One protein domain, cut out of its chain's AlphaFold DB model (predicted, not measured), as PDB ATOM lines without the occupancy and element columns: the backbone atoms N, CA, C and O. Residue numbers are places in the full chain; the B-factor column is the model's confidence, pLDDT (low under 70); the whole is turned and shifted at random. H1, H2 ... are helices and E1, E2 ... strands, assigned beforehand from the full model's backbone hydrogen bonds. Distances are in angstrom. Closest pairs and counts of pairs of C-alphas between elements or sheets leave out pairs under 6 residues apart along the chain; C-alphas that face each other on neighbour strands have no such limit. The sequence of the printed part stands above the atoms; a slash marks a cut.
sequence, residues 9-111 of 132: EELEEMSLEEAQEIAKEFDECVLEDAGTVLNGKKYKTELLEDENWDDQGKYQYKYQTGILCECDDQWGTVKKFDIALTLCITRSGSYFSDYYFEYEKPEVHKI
ATOM      1  N   GLU A   9       6.659  18.572 -51.766       89.75
ATOM      2  CA  GLU A   9       5.945  19.762 -52.258       89.75
ATOM      3  C   GLU A   9       4.739  19.416 -53.153       89.75
ATOM      4  O   GLU A   9       3.912  20.282 -53.427       89.75
ATOM      5  N   GLU A  10       4.628  18.166 -53.617       92.00
ATOM      6  CA  GLU A  10       3.478  17.667 -54.390       92.00
ATOM      7  C   GLU A  10       2.362  17.103 -53.497       92.00
ATOM      8  O   GLU A  10       1.312  16.709 -54.008       92.00
ATOM      9  N   LEU A  11       2.582  17.042 -52.179       95.00
ATOM     10  CA  LEU A  11       1.632  16.465 -51.236       95.00
ATOM     11  C   LEU A  11       0.603  17.503 -50.790       95.00
ATOM     12  O   LEU A  11       0.947  18.604 -50.356       95.00
ATOM     13  N   GLU A  12      -0.670  17.131 -50.859       96.25
ATOM     14  CA  GLU A  12      -1.765  17.926 -50.314       96.25
ATOM     15  C   GLU A  12      -1.948  17.650 -48.815       96.25
ATOM     16  O   GLU A  12      -1.873  16.512 -48.352       96.25
ATOM     17  N   GLU A  13      -2.220  18.703 -48.047       96.44
ATOM     18  CA  GLU A  13      -2.447  18.585 -46.609       96.44
ATOM     19  C   GLU A  13      -3.787  17.894 -46.311       96.44
ATOM     20  O   GLU A  13      -4.839  18.328 -46.786       96.44
ATOM     21  N   MET A  14      -3.757  16.857 -45.470       96.31
ATOM     22  CA  MET A  14      -4.953  16.185 -44.943       96.31
ATOM     23  C   MET A  14      -4.915  16.071 -43.411       96.31
ATOM     24  O   MET A  14      -3.855  15.912 -42.800       96.31
ATOM     25  N   SER A  15      -6.078  16.154 -42.761       96.75
ATOM     26  CA  SER A  15      -6.177  15.949 -41.308       96.75
ATOM     27  C   SER A  15      -5.998  14.473 -40.932       96.75
ATOM     28  O   SER A  15      -6.389  13.578 -41.683       96.75
ATOM     29  N   LEU A  16      -5.422  14.199 -39.757       96.12
ATOM     30  CA  LEU A  16      -5.255  12.817 -39.288       96.12
ATOM     31  C   LEU A  16      -6.605  12.152 -39.021       96.12
ATOM     32  O   LEU A  16      -6.751  10.960 -39.268       96.12
ATOM     33  N   GLU A  17      -7.587  12.913 -38.545       96.44
ATOM     34  CA  GLU A  17      -8.932  12.419 -38.270       96.44
ATOM     35  C   GLU A  17      -9.616  11.938 -39.555       96.44
ATOM     36  O   GLU A  17     -10.158  10.837 -39.592       96.44
ATOM     37  N   GLU A  18      -9.543  12.727 -40.631       96.06
ATOM     38  CA  GLU A  18     -10.084  12.337 -41.937       96.06
ATOM     39  C   GLU A  18      -9.373  11.101 -42.494       96.06
ATOM     40  O   GLU A  18     -10.024  10.149 -42.925       96.06
ATOM     41  N   ALA A  19      -8.042  11.075 -42.418       96.50
ATOM     42  CA  ALA A  19      -7.254   9.934 -42.863       96.50
ATOM     43  C   ALA A  19      -7.556   8.650 -42.067       96.50
ATOM     44  O   ALA A  19      -7.579   7.566 -42.646       96.50
ATOM     45  N   GLN A  20      -7.829   8.754 -40.762       96.56
ATOM     46  CA  GLN A  20      -8.235   7.620 -39.925       96.56
ATOM     47  C   GLN A  20      -9.603   7.064 -40.313       96.56
ATOM     48  O   GLN A  20      -9.777   5.847 -40.316       96.56
ATOM     49  N   GLU A  21     -10.567   7.922 -40.645       96.50
ATOM     50  CA  GLU A  21     -11.868   7.463 -41.143       96.50
ATOM     51  C   GLU A  21     -11.724   6.747 -42.488       96.50
ATOM     52  O   GLU A  21     -12.327   5.697 -42.691       96.50
ATOM     53  N   ILE A  22     -10.862   7.256 -43.372       96.06
ATOM     54  CA  ILE A  22     -10.550   6.604 -44.646       96.06
ATOM     55  C   ILE A  22      -9.886   5.235 -44.410       96.06
ATOM     56  O   ILE A  22     -10.362   4.232 -44.934       96.06
ATOM     57  N   ALA A  23      -8.832   5.167 -43.591       94.62
ATOM     58  CA  ALA A  23      -8.054   3.944 -43.363       94.62
ATOM     59  C   ALA A  23      -8.866   2.798 -42.728       94.62
ATOM     60  O   ALA A  23      -8.583   1.627 -42.979       94.62
ATOM     61  N   LYS A  24      -9.905   3.100 -41.938       94.75
ATOM     62  CA  LYS A  24     -10.807   2.075 -41.373       94.75
ATOM     63  C   LYS A  24     -11.565   1.302 -42.450       94.75
ATOM     64  O   LYS A  24     -11.792   0.099 -42.295       94.75
ATOM     65  N   GLU A  25     -11.909   1.979 -43.540       95.31
ATOM     66  CA  GLU A  25     -12.693   1.429 -44.645       95.31
ATOM     67  C   GLU A  25     -11.822   0.755 -45.718       95.31
ATOM     68  O   GLU A  25     -12.363   0.275 -46.711       95.31
ATOM     69  N   PHE A  26     -10.494   0.711 -45.545       93.75
ATOM     70  CA  PHE A  26      -9.604  -0.009 -46.458       93.75
ATOM     71  C   PHE A  26      -9.867  -1.516 -46.423       93.75
ATOM     72  O   PHE A  26     -10.086  -2.102 -45.352       93.75
ATOM     73  N   ASP A  27      -9.801  -2.124 -47.606       91.94
ATOM     74  CA  ASP A  27      -9.851  -3.571 -47.789       91.94
ATOM     75  C   ASP A  27      -8.770  -4.280 -46.951       91.94
ATOM     76  O   ASP A  27      -7.639  -3.810 -46.827       91.94
ATOM     77  N   GLU A  28      -9.106  -5.441 -46.384       91.44
ATOM     78  CA  GLU A  28      -8.184  -6.264 -45.585       91.44
ATOM     79  C   GLU A  28      -7.238  -7.066 -46.496       91.44
ATOM     80  O   GLU A  28      -7.372  -8.278 -46.670       91.44
ATOM     81  N   CYS A  29      -6.297  -6.367 -47.126       91.75
ATOM     82  CA  CYS A  29      -5.285  -6.939 -48.010       91.75
ATOM     83  C   CYS A  29      -3.980  -6.127 -47.959       91.75
ATOM     84  O   CYS A  29      -3.831  -5.222 -47.139       91.75
ATOM     85  N   VAL A  30      -3.008  -6.476 -48.805       93.19
ATOM     86  CA  VAL A  30      -1.746  -5.729 -48.930       93.19
ATOM     87  C   VAL A  30      -2.000  -4.296 -49.400       93.19
ATOM     88  O   VAL A  30      -2.903  -4.062 -50.197       93.19
ATOM     89  N   LEU A  31      -1.178  -3.340 -48.960       92.94
ATOM     90  CA  LEU A  31      -1.390  -1.918 -49.257       92.94
ATOM     91  C   LEU A  31      -1.426  -1.603 -50.760       92.94
ATOM     92  O   LEU A  31      -2.188  -0.734 -51.176       92.94
ATOM     93  N   GLU A  32      -0.640  -2.324 -51.564       90.06
ATOM     94  CA  GLU A  32      -0.584  -2.165 -53.026       90.06
ATOM     95  C   GLU A  32      -1.944  -2.393 -53.704       90.06
ATOM     96  O   GLU A  32      -2.289  -1.682 -54.647       90.06
ATOM     97  N   ASP A  33      -2.728  -3.340 -53.185       91.31
ATOM     98  CA  ASP A  33      -4.049  -3.695 -53.706       91.31
ATOM     99  C   ASP A  33      -5.189  -3.060 -52.895       91.31
ATOM    100  O   ASP A  33      -6.345  -3.074 -53.327       91.31
ATOM    101  N   ALA A  34      -4.883  -2.501 -51.722       91.00
ATOM    102  CA  ALA A  34      -5.884  -1.971 -50.818       91.00
ATOM    103  C   ALA A  34      -6.441  -0.635 -51.319       91.00
ATOM    104  O   ALA A  34      -5.714   0.328 -51.598       91.00
ATOM    105  N   GLY A  35      -7.768  -0.562 -51.365       92.94
ATOM    106  CA  GLY A  35      -8.492   0.657 -51.668       92.94
ATOM    107  C   GLY A  35      -9.765   0.778 -50.851       92.94
ATOM    108  O   GLY A  35     -10.141  -0.102 -50.080       92.94
ATOM    109  N   THR A  36     -10.430   1.916 -50.996       96.06
ATOM    110  CA  THR A  36     -11.770   2.122 -50.458       96.06
ATOM    111  C   THR A  36     -12.515   3.207 -51.221       96.06
ATOM    112  O   THR A  36     -11.922   4.022 -51.938       96.06
ATOM    113  N   VAL A  37     -13.836   3.231 -51.063       96.44
ATOM    114  CA  VAL A  37     -14.698   4.294 -51.576       96.44
ATOM    115  C   VAL A  37     -15.441   4.926 -50.410       96.44
ATOM    116  O   VAL A  37     -16.345   4.318 -49.843       96.44
ATOM    117  N   LEU A  38     -15.107   6.175 -50.096       95.00
ATOM    118  CA  LEU A  38     -15.727   6.925 -49.009       95.00
ATOM    119  C   LEU A  38     -16.314   8.229 -49.550       95.00
ATOM    120  O   LEU A  38     -15.631   9.011 -50.211       95.00
ATOM    121  N   ASN A  39     -17.600   8.468 -49.287       92.69
ATOM    122  CA  ASN A  39     -18.329   9.661 -49.745       92.69
ATOM    123  C   ASN A  39     -18.243   9.910 -51.267       92.69
ATOM    124  O   ASN A  39     -18.217  11.052 -51.720       92.69
ATOM    125  N   GLY A  40     -18.191   8.836 -52.063       92.25
ATOM    126  CA  GLY A  40     -18.086   8.912 -53.525       92.25
ATOM    127  C   GLY A  40     -16.684   9.230 -54.054       92.25
ATOM    128  O   GLY A  40     -16.517   9.329 -55.266       92.25
ATOM    129  N   LYS A  41     -15.684   9.357 -53.176       96.19
ATOM    130  CA  LYS A  41     -14.271   9.469 -53.542       96.19
ATOM    131  C   LYS A  41     -13.575   8.125 -53.383       96.19
ATOM    132  O   LYS A  41     -13.890   7.373 -52.461       96.19
ATOM    133  N   LYS A  42     -12.634   7.837 -54.278       97.62
ATOM    134  CA  LYS A  42     -11.833   6.611 -54.257       97.62
ATOM    135  C   LYS A  42     -10.477   6.903 -53.645       97.62
ATOM    136  O   LYS A  42      -9.836   7.879 -54.033       97.62
ATOM    137  N   TYR A  43     -10.041   6.047 -52.736       97.56
ATOM    138  CA  TYR A  43      -8.743   6.156 -52.089       97.56
ATOM    139  C   TYR A  43      -7.985   4.848 -52.216       97.56
ATOM    140  O   TYR A  43      -8.578   3.782 -52.083       97.56
ATOM    141  N   LYS A  44      -6.681   4.939 -52.456       96.94
ATOM    142  CA  LYS A  44      -5.751   3.803 -52.449       96.94
ATOM    143  C   LYS A  44      -4.441   4.229 -51.803       96.94
ATOM    144  O   LYS A  44      -4.279   5.408 -51.472       96.94
ATOM    145  N   THR A  45      -3.496   3.304 -51.690       96.56
ATOM    146  CA  THR A  45      -2.108   3.686 -51.417       96.56
ATOM    147  C   THR A  45      -1.209   3.548 -52.637       96.56
ATOM    148  O   THR A  45      -1.469   2.756 -53.541       96.56
ATOM    149  N   GLU A  46      -0.140   4.335 -52.662       94.75
ATOM    150  CA  GLU A  46       1.042   4.025 -53.462       94.75
ATOM    151  C   GLU A  46       2.152   3.559 -52.523       94.75
ATOM    152  O   GLU A  46       2.479   4.241 -51.550       94.75
ATOM    153  N   LEU A  47       2.707   2.381 -52.794       94.50
ATOM    154  CA  LEU A  47       3.690   1.738 -51.932       94.50
ATOM    155  C   LEU A  47       5.005   2.536 -51.911       94.50
ATOM    156  O   LEU A  47       5.562   2.854 -52.961       94.50
ATOM    157  N   LEU A  48       5.493   2.842 -50.709       93.31
ATOM    158  CA  LEU A  48       6.786   3.492 -50.474       93.31
ATOM    159  C   LEU A  48       7.837   2.478 -50.027       93.31
ATOM    160  O   LEU A  48       8.978   2.527 -50.480       93.31
ATOM    161  N   GLU A  49       7.443   1.560 -49.147       92.56
ATOM    162  CA  GLU A  49       8.324   0.555 -48.565       92.56
ATOM    163  C   GLU A  49       7.561  -0.755 -48.338       92.56
ATOM    164  O   GLU A  49       6.423  -0.756 -47.862       92.56
ATOM    165  N   ASP A  50       8.196  -1.873 -48.686       93.62
ATOM    166  CA  ASP A  50       7.743  -3.226 -48.358       93.62
ATOM    167  C   ASP A  50       8.893  -3.944 -47.663       93.62
ATOM    168  O   ASP A  50       9.893  -4.311 -48.291       93.62
ATOM    169  N   GLU A  51       8.779  -4.077 -46.346       93.38
ATOM    170  CA  GLU A  51       9.808  -4.714 -45.545       93.38
ATOM    171  C   GLU A  51       9.867  -6.224 -45.817       93.38
ATOM    172  O   GLU A  51       8.894  -6.885 -46.196       93.38
ATOM    173  N   ASN A  52      11.042  -6.804 -45.578       92.81
ATOM    174  CA  ASN A  52      11.182  -8.253 -45.602       92.81
ATOM    175  C   ASN A  52      10.435  -8.887 -44.424       92.81
ATOM    176  O   ASN A  52      10.279  -8.286 -43.366       92.81
ATOM    177  N   TRP A  53      10.036 -10.147 -44.595       91.50
ATOM    178  CA  TRP A  53       9.463 -10.931 -43.505       91.50
ATOM    179  C   TRP A  53      10.471 -11.114 -42.367       91.50
ATOM    180  O   TRP A  53      11.546 -11.681 -42.574       91.50
ATOM    181  N   ASP A  54      10.083 -10.703 -41.165       92.38
ATOM    182  CA  ASP A  54      10.736 -11.074 -39.916       92.38
ATOM    183  C   ASP A  54      10.200 -12.435 -39.455       92.38
ATOM    184  O   ASP A  54       9.021 -12.576 -39.116       92.38
ATOM    185  N   ASP A  55      11.054 -13.460 -39.494       87.94
ATOM    186  CA  ASP A  55      10.701 -14.826 -39.112       87.94
ATOM    187  C   ASP A  55      11.009 -15.079 -37.633       87.94
ATOM    188  O   ASP A  55      12.151 -15.334 -37.243       87.94
ATOM    189  N   GLN A  56       9.960 -15.071 -36.809       85.44
ATOM    190  CA  GLN A  56      10.037 -15.391 -35.382       85.44
ATOM    191  C   GLN A  56       9.594 -16.837 -35.091       85.44
ATOM    192  O   GLN A  56       9.159 -17.183 -33.986       85.44
ATOM    193  N   GLY A  57       9.698 -17.719 -36.091       83.69
ATOM    194  CA  GLY A  57       9.374 -19.136 -36.005       83.69
ATOM    195  C   GLY A  57       7.930 -19.418 -36.406       83.69
ATOM    196  O   GLY A  57       7.625 -19.627 -37.575       83.69
ATOM    197  N   LYS A  58       7.019 -19.499 -35.428       83.12
ATOM    198  CA  LYS A  58       5.612 -19.848 -35.715       83.12
ATOM    199  C   LYS A  58       4.873 -18.725 -36.454       83.12
ATOM    200  O   LYS A  58       3.974 -19.005 -37.247       83.12
ATOM    201  N   TYR A  59       5.232 -17.484 -36.146       86.38
ATOM    202  CA  TYR A  59       4.634 -16.283 -36.707       86.38
ATOM    203  C   TYR A  59       5.708 -15.494 -37.432       86.38
ATOM    204  O   TYR A  59       6.844 -15.405 -36.962       86.38
ATOM    205  N   GLN A  60       5.327 -14.949 -38.579       91.12
ATOM    206  CA  GLN A  60       6.176 -14.075 -39.365       91.12
ATOM    207  C   GLN A  60       5.426 -12.781 -39.614       91.12
ATOM    208  O   GLN A  60       4.218 -12.808 -39.865       91.12
ATOM    209  N   TYR A  61       6.152 -11.677 -39.556       93.50
ATOM    210  CA  TYR A  61       5.594 -10.339 -39.662       93.50
ATOM    211  C   TYR A  61       6.255  -9.612 -40.820       93.50
ATOM    212  O   TYR A  61       7.441  -9.813 -41.074       93.50
ATOM    213  N   LYS A  62       5.508  -8.771 -41.522       94.25
ATOM    214  CA  LYS A  62       6.092  -7.743 -42.378       94.25
ATOM    215  C   LYS A  62       5.311  -6.451 -42.243       94.25
ATOM    216  O   LYS A  62       4.110  -6.484 -41.966       94.25
ATOM    217  N   TYR A  63       5.984  -5.344 -42.504       94.94
ATOM    218  CA  TYR A  63       5.363  -4.035 -42.565       94.94
ATOM    219  C   TYR A  63       5.395  -3.510 -43.995       94.94
ATOM    220  O   TYR A  63       6.386  -3.658 -44.710       94.94
ATOM    221  N   GLN A  64       4.288  -2.912 -44.418       95.81
ATOM    222  CA  GLN A  64       4.214  -2.126 -45.642       95.81
ATOM    223  C   GLN A  64       3.898  -0.687 -45.274       95.81
ATOM    224  O   GLN A  64       3.006  -0.449 -44.460       95.81
ATOM    225  N   THR A  65       4.573   0.262 -45.909       96.38
ATOM    226  CA  THR A  65       4.255   1.683 -45.789       96.38
ATOM    227  C   THR A  65       3.920   2.245 -47.159       96.38
ATOM    228  O   THR A  65       4.670   2.072 -48.119       96.38
ATOM    229  N   GLY A  66       2.784   2.930 -47.261       95.62
ATOM    230  CA  GLY A  66       2.317   3.561 -48.491       95.62
ATOM    231  C   GLY A  66       1.800   4.971 -48.248       95.62
ATOM    232  O   GLY A  66       1.412   5.320 -47.135       95.62
ATOM    233  N   ILE A  67       1.789   5.794 -49.290       96.50
ATOM    234  CA  ILE A  67       1.221   7.142 -49.246       96.50
ATOM    235  C   ILE A  67      -0.257   7.113 -49.624       96.50
ATOM    236  O   ILE A  67      -0.641   6.477 -50.608       96.50
ATOM    237  N   LEU A  68      -1.095   7.801 -48.849       97.62
ATOM    238  CA  LEU A  68      -2.525   7.880 -49.125       97.62
ATOM    239  C   LEU A  68      -2.781   8.745 -50.364       97.62
ATOM    240  O   LEU A  68      -2.282   9.868 -50.472       97.62
ATOM    241  N   CYS A  69      -3.596   8.228 -51.280       97.25
ATOM    242  CA  CYS A  69      -3.897   8.867 -52.554       97.25
ATOM    243  C   CYS A  69      -5.405   8.941 -52.811       97.25
ATOM    244  O   CYS A  69      -6.123   7.975 -52.558       97.25
ATOM    245  N   GLU A  70      -5.877  10.051 -53.383       97.44
ATOM    246  CA  GLU A  70      -7.210  10.145 -54.003       97.44
ATOM    247  C   GLU A  70      -7.109   9.733 -55.474       97.44
ATOM    248  O   GLU A  70      -6.157  10.102 -56.174       97.44
ATOM    249  N   CYS A  71      -8.097   8.981 -55.948       97.19
ATOM    250  CA  CYS A  71      -8.135   8.437 -57.296       97.19
ATOM    251  C   CYS A  71      -9.334   8.917 -58.114       97.19
ATOM    252  O   CYS A  71     -10.391   9.248 -57.575       97.19
ATOM    253  N   ASP A  72      -9.173   8.865 -59.434       96.19
ATOM    254  CA  ASP A  72     -10.265   9.002 -60.391       96.19
ATOM    255  C   ASP A  72     -11.111   7.718 -60.490       96.19
ATOM    256  O   ASP A  72     -10.857   6.698 -59.842       96.19
ATOM    257  N   ASP A  73     -12.125   7.743 -61.357       93.88
ATOM    258  CA  ASP A  73     -13.019   6.606 -61.578       93.88
ATOM    259  C   ASP A  73     -12.316   5.342 -62.096       93.88
ATOM    260  O   ASP A  73     -12.845   4.242 -61.906       93.88
ATOM    261  N   GLN A  74     -11.139   5.469 -62.708       94.44
ATOM    262  CA  GLN A  74     -10.326   4.367 -63.227       94.44
ATOM    263  C   GLN A  74      -9.235   3.919 -62.242       94.44
ATOM    264  O   GLN A  74      -8.394   3.108 -62.618       94.44
ATOM    265  N   TRP A  75      -9.264   4.400 -60.991       94.00
ATOM    266  CA  TRP A  75      -8.235   4.150 -59.971       94.00
ATOM    267  C   TRP A  75      -6.852   4.741 -60.313       94.00
ATOM    268  O   TRP A  75      -5.830   4.351 -59.737       94.00
ATOM    269  N   GLY A  76      -6.812   5.715 -61.225       95.50
ATOM    270  CA  GLY A  76      -5.640   6.543 -61.482       95.50
ATOM    271  C   GLY A  76      -5.435   7.546 -60.351       95.50
ATOM    272  O   GLY A  76      -6.392   8.162 -59.890       95.50
ATOM    273  N   THR A  77      -4.196   7.708 -59.886       96.19
ATOM    274  CA  THR A  77      -3.866   8.658 -58.814       96.19
ATOM    275  C   THR A  77      -4.043  10.093 -59.304       96.19
ATOM    276  O   THR A  77      -3.415  10.495 -60.283       96.19
ATOM    277  N   VAL A  78      -4.871  10.870 -58.605       96.38
ATOM    278  CA  VAL A  78      -5.127  12.291 -58.901       96.38
ATOM    279  C   VAL A  78      -4.455  13.191 -57.872       96.38
ATOM    280  O   VAL A  78      -3.953  14.255 -58.227       96.38
ATOM    281  N   LYS A  79      -4.433  12.766 -56.603       96.38
ATOM    282  CA  LYS A  79      -3.824  13.512 -55.496       96.38
ATOM    283  C   LYS A  79      -3.065  12.579 -54.576       96.38
ATOM    284  O   LYS A  79      -3.523  11.465 -54.331       96.38
ATOM    285  N   LYS A  80      -1.960  13.071 -54.027       97.19
ATOM    286  CA  LYS A  80      -1.210  12.417 -52.953       97.19
ATOM    287  C   LYS A  80      -1.290  13.298 -51.722       97.19
ATOM    288  O   LYS A  80      -1.133  14.511 -51.841       97.19
ATOM    289  N   PHE A  81      -1.547  12.706 -50.569       97.38
ATOM    290  CA  PHE A  81      -1.657  13.450 -49.323       97.38
ATOM    291  C   PHE A  81      -0.373  13.350 -48.511       97.38
ATOM    292  O   PHE A  81       0.404  12.409 -48.663       97.38
ATOM    293  N   ASP A  82      -0.169  14.279 -47.586       96.62
ATOM    294  CA  ASP A  82       0.911  14.231 -46.593       96.62
ATOM    295  C   ASP A  82       0.652  13.207 -45.468       96.62
ATOM    296  O   ASP A  82       0.975  13.421 -44.297       96.62
ATOM    297  N   ILE A  83       0.080  12.062 -45.843       97.31
ATOM    298  CA  ILE A  83      -0.343  10.972 -44.974       97.31
ATOM    299  C   ILE A  83       0.291   9.672 -45.459       97.31
ATOM    300  O   ILE A  83       0.126   9.278 -46.614       97.31
ATOM    301  N   ALA A  84       0.964   8.980 -44.546       96.38
ATOM    302  CA  ALA A  84       1.447   7.624 -44.741       96.38
ATOM    303  C   ALA A  84       0.560   6.636 -43.975       96.38
ATOM    304  O   ALA A  84       0.155   6.904 -42.842       96.38
ATOM    305  N   LEU A  85       0.287   5.494 -44.597       96.62
ATOM    306  CA  LEU A  85      -0.362   4.345 -43.986       96.62
ATOM    307  C   LEU A  85       0.669   3.242 -43.773       96.62
ATOM    308  O   LEU A  85       1.385   2.899 -44.714       96.62
ATOM    309  N   THR A  86       0.717   2.677 -42.569       96.50
ATOM    310  CA  THR A  86       1.564   1.525 -42.245       96.50
ATOM    311  C   THR A  86       0.689   0.323 -41.933       96.50
ATOM    312  O   THR A  86      -0.153   0.377 -41.043       96.50
ATOM    313  N   LEU A  87       0.888  -0.774 -42.651       96.38
ATOM    314  CA  LEU A  87       0.156  -2.019 -42.469       96.38
ATOM    315  C   LEU A  87       1.081  -3.096 -41.908       96.38
ATOM    316  O   LEU A  87       2.089  -3.427 -42.529       96.38
ATOM    317  N   CYS A  88       0.694  -3.681 -40.775       95.06
ATOM    318  CA  CYS A  88       1.277  -4.916 -40.266       95.06
ATOM    319  C   CYS A  88       0.574  -6.118 -40.904       95.06
ATOM    320  O   CYS A  88      -0.651  -6.253 -40.828       95.06
ATOM    321  N   ILE A  89       1.352  -7.001 -41.522       94.31
ATOM    322  CA  ILE A  89       0.864  -8.254 -42.089       94.31
ATOM    323  C   ILE A  89       1.490  -9.385 -41.295       94.31
ATOM    324  O   ILE A  89       2.712  -9.547 -41.269       94.31
ATOM    325  N   THR A  90       0.636 -10.202 -40.691       93.69
ATOM    326  CA  THR A  90       1.060 -11.409 -39.991       93.69
ATOM    327  C   THR A  90       0.771 -12.611 -40.872       93.69
ATOM    328  O   THR A  90      -0.302 -12.724 -41.462       93.69
ATOM    329  N   ARG A  91       1.710 -13.553 -40.953       91.56
ATOM    330  CA  ARG A  91       1.433 -14.879 -41.503       91.56
ATOM    331  C   ARG A  91       1.837 -15.979 -40.545       91.56
ATOM    332  O   ARG A  91       2.820 -15.873 -39.811       91.56
ATOM    333  N   SER A  92       1.096 -17.074 -40.603       89.25
ATOM    334  CA  SER A  92       1.431 -18.323 -39.927       89.25
ATOM    335  C   SER A  92       1.307 -19.491 -40.897       89.25
ATOM    336  O   SER A  92       0.552 -19.433 -41.865       89.25
ATOM    337  N   GLY A  93       2.089 -20.541 -40.676       84.44
ATOM    338  CA  GLY A  93       2.199 -21.663 -41.603       84.44
ATOM    339  C   GLY A  93       3.650 -22.092 -41.763       84.44
ATOM    340  O   GLY A  93       4.514 -21.729 -40.967       84.44
ATOM    341  N   SER A  94       3.926 -22.899 -42.777       77.69
ATOM    342  CA  SER A  94       5.266 -23.406 -43.051       77.69
ATOM    343  C   SER A  94       5.369 -23.825 -44.507       77.69
ATOM    344  O   SER A  94       4.360 -23.993 -45.172       77.69
ATOM    345  N   TYR A  95       6.570 -24.127 -44.989       74.69
ATOM    346  CA  TYR A  95       6.733 -24.750 -46.307       74.69
ATOM    347  C   TYR A  95       5.954 -26.079 -46.464       74.69
ATOM    348  O   TYR A  95       5.699 -26.530 -47.576       74.69
ATOM    349  N   PHE A  96       5.575 -26.719 -45.353       83.19
ATOM    350  CA  PHE A  96       4.874 -28.003 -45.326       83.19
ATOM    351  C   PHE A  96       3.362 -27.875 -45.070       83.19
ATOM    352  O   PHE A  96       2.688 -28.894 -44.926       83.19
ATOM    353  N   SER A  97       2.825 -26.655 -44.984       81.44
ATOM    354  CA  SER A  97       1.406 -26.381 -44.741       81.44
ATOM    355  C   SER A  97       0.961 -25.124 -45.485       81.44
ATOM    356  O   SER A  97       1.789 -24.324 -45.903       81.44
ATOM    357  N   ASP A  98      -0.341 -24.892 -45.609       86.31
ATOM    358  CA  ASP A  98      -0.813 -23.619 -46.154       86.31
ATOM    359  C   ASP A  98      -0.398 -22.445 -45.249       86.31
ATOM    360  O   ASP A  98      -0.238 -22.600 -44.029       86.31
ATOM    361  N   TYR A  99      -0.197 -21.277 -45.864       85.44
ATOM    362  CA  TYR A  99       0.026 -20.021 -45.156       85.44
ATOM    363  C   TYR A  99      -1.306 -19.306 -44.933       85.44
ATOM    364  O   TYR A  99      -2.071 -19.090 -45.873       85.44
ATOM    365  N   TYR A 100      -1.550 -18.905 -43.691       89.00
ATOM    366  CA  TYR A 100      -2.677 -18.073 -43.288       89.00
ATOM    367  C   TYR A 100      -2.178 -16.654 -43.055       89.00
ATOM    368  O   TYR A 100      -1.239 -16.466 -42.281       89.00
ATOM    369  N   PHE A 101      -2.795 -15.688 -43.731       90.81
ATOM    370  CA  PHE A 101      -2.454 -14.273 -43.645       90.81
ATOM    371  C   PHE A 101      -3.520 -13.523 -42.857       90.81
ATOM    372  O   PHE A 101      -4.714 -13.738 -43.061       90.81
ATOM    373  N   GLU A 102      -3.064 -12.633 -41.989       91.88
ATOM    374  CA  GLU A 102      -3.877 -11.694 -41.231       91.88
ATOM    375  C   GLU A 102      -3.388 -10.282 -41.562       91.88
ATOM    376  O   GLU A 102      -2.189  -9.994 -41.494       91.88
ATOM    377  N   TYR A 103      -4.327  -9.425 -41.952       92.25
ATOM    378  CA  TYR A 103      -4.082  -8.034 -42.311       92.25
ATOM    379  C   TYR A 103      -4.705  -7.162 -41.227       92.25
ATOM    380  O   TYR A 103      -5.922  -7.180 -41.040       92.25
ATOM    381  N   GLU A 104      -3.879  -6.430 -40.486       89.75
ATOM    382  CA  GLU A 104      -4.395  -5.460 -39.522       89.75
ATOM    383  C   GLU A 104      -4.965  -4.230 -40.244       89.75
ATOM    384  O   GLU A 104      -4.788  -4.047 -41.448       89.75
ATOM    385  N   LYS A 105      -5.681  -3.358 -39.529       91.25
ATOM    386  CA  LYS A 105      -6.072  -2.072 -40.118       91.25
ATOM    387  C   LYS A 105      -4.849  -1.150 -40.170       91.25
ATOM    388  O   LYS A 105      -4.117  -1.110 -39.180       91.25
ATOM    389  N   PRO A 106      -4.622  -0.407 -41.270       94.25
ATOM    390  CA  PRO A 106      -3.436   0.430 -41.384       94.25
ATOM    391  C   PRO A 106      -3.388   1.523 -40.311       94.25
ATOM    392  O   PRO A 106      -4.379   2.212 -40.054       94.25
ATOM    393  N   GLU A 107      -2.213   1.718 -39.722       95.62
ATOM    394  CA  GLU A 107      -1.916   2.866 -38.873       95.62
ATOM    395  C   GLU A 107      -1.702   4.118 -39.730       95.62
ATOM    396  O   GLU A 107      -1.119   4.056 -40.810       95.62
ATOM    397  N   VAL A 108      -2.165   5.269 -39.239       96.75
ATOM    398  CA  VAL A 108      -2.112   6.545 -39.966       96.75
ATOM    399  C   VAL A 108      -1.035   7.447 -39.380       96.75
ATOM    400  O   VAL A 108      -1.038   7.735 -38.179       96.75
ATOM    401  N   HIS A 109      -0.158   7.968 -40.236       95.75
ATOM    402  CA  HIS A 109       0.929   8.861 -39.851       95.75
ATOM    403  C   HIS A 109       0.980  10.111 -40.728       95.75
ATOM    404  O   HIS A 109       0.723  10.066 -41.927       95.75
ATOM    405  N   LYS A 110       1.380  11.238 -40.130       94.62
ATOM    406  CA  LYS A 110       1.663  12.477 -40.860       94.62
ATOM    407  C   LYS A 110       3.085  12.432 -41.415       94.62
ATOM    408  O   LYS A 110       4.031  12.180 -40.664       94.62
ATOM    409  N   ILE A 111       3.244  12.728 -42.699       92.69
ATOM    410  CA  ILE A 111       4.556  12.905 -43.322       92.69
ATOM    411  C   ILE A 111       5.069  14.295 -42.942       92.69
ATOM    412  O   ILE A 111       4.355  15.287 -43.056       92.69
TER     413      ILE A 111
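AT A GLANCE: This is residues 9 to 111 of the 132 residues of an uncharacterized protein of Lachnospiraceae bacterium 6_1_37FAA (UniProt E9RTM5). A long, twisted sheet of six strands curls at one end round the single short helix H1, and at the other end it runs out into the hairpin E4 and E5 beside the first residues of E3. The long strands E3 and E4 run side by side along most of the length, and both bend. The printed part has 103 residues, in the order H1 E1 E2 E3 E4 E5 E6, and its class is mostly strand. The sheet is branched at E4, with antiparallel pairs throughout. The whole is compact, with a radius of gyration of the C-alphas of 14.8 A, yet elongated, spanning 45 by 25 by 21 A.

HOW THE PARTS SIT: Begin with E4, residues 77 to 94, which has three neighbours. On one side of it, beside its residues 77 to 92, look for E3, residues 59 to 71, with N 66 and O 85 at 2.9 A. On the other side, the pairing is staggered: E6, residues 107 to 110, lies beside residues 83 to 86, with N 84 and O 109 at 2.8 A, and E5, residues 97 to 103, lies beside residues 89 to 94, with N 92 and O 100 at 2.9 A. E5 and E6 are apart. E2, residues 41 to 50, lies on the other side of E3 from E4, beside residues 64 to 71 of E3, with N 67 and O 46 at 2.8 A, and E2 has as its other neighbour the edge strand E1, residues 35 to 38, with N 36 and O 43 at 2.8 A. E1 to E5 form a meander, each strand the antiparallel neighbour of the one before. E4 bends by 100 degrees at residue 80 and E3 by 57 degrees at residue 67. H1, residues 16 to 24, is on the sheet, which curls round it; the closest C-alphas of H1 and E6 are those of Gln 20 and Val 108, 6.2 A apart. In H1 every O i to N i+4 pair is within hydrogen-bond range. Residues 11 to 12 pair in parallel with residues 80 to 81 of E4.

IN THESE COORDINATES: Find C-alpha 77 at (-3.866, 8.658, -58.814); from there E4 runs 36.9 A to C-alpha 94 at (5.266, -23.406, -43.051). E3 is 34.6 A long, E2 25.9 A, E5 19.3 A and H1 12.3 A, while E1 and E6 have four residues each. E6 ends at C-alpha 110, (1.663, 12.477, -40.860).

THE WHOLE: The C-alphas of Glu 9 and Phe 96 are the two farthest apart, 48.3 A. The printed part has no cut and no long link. Its mean pLDDT is 93.2, and no printed residue is under 70.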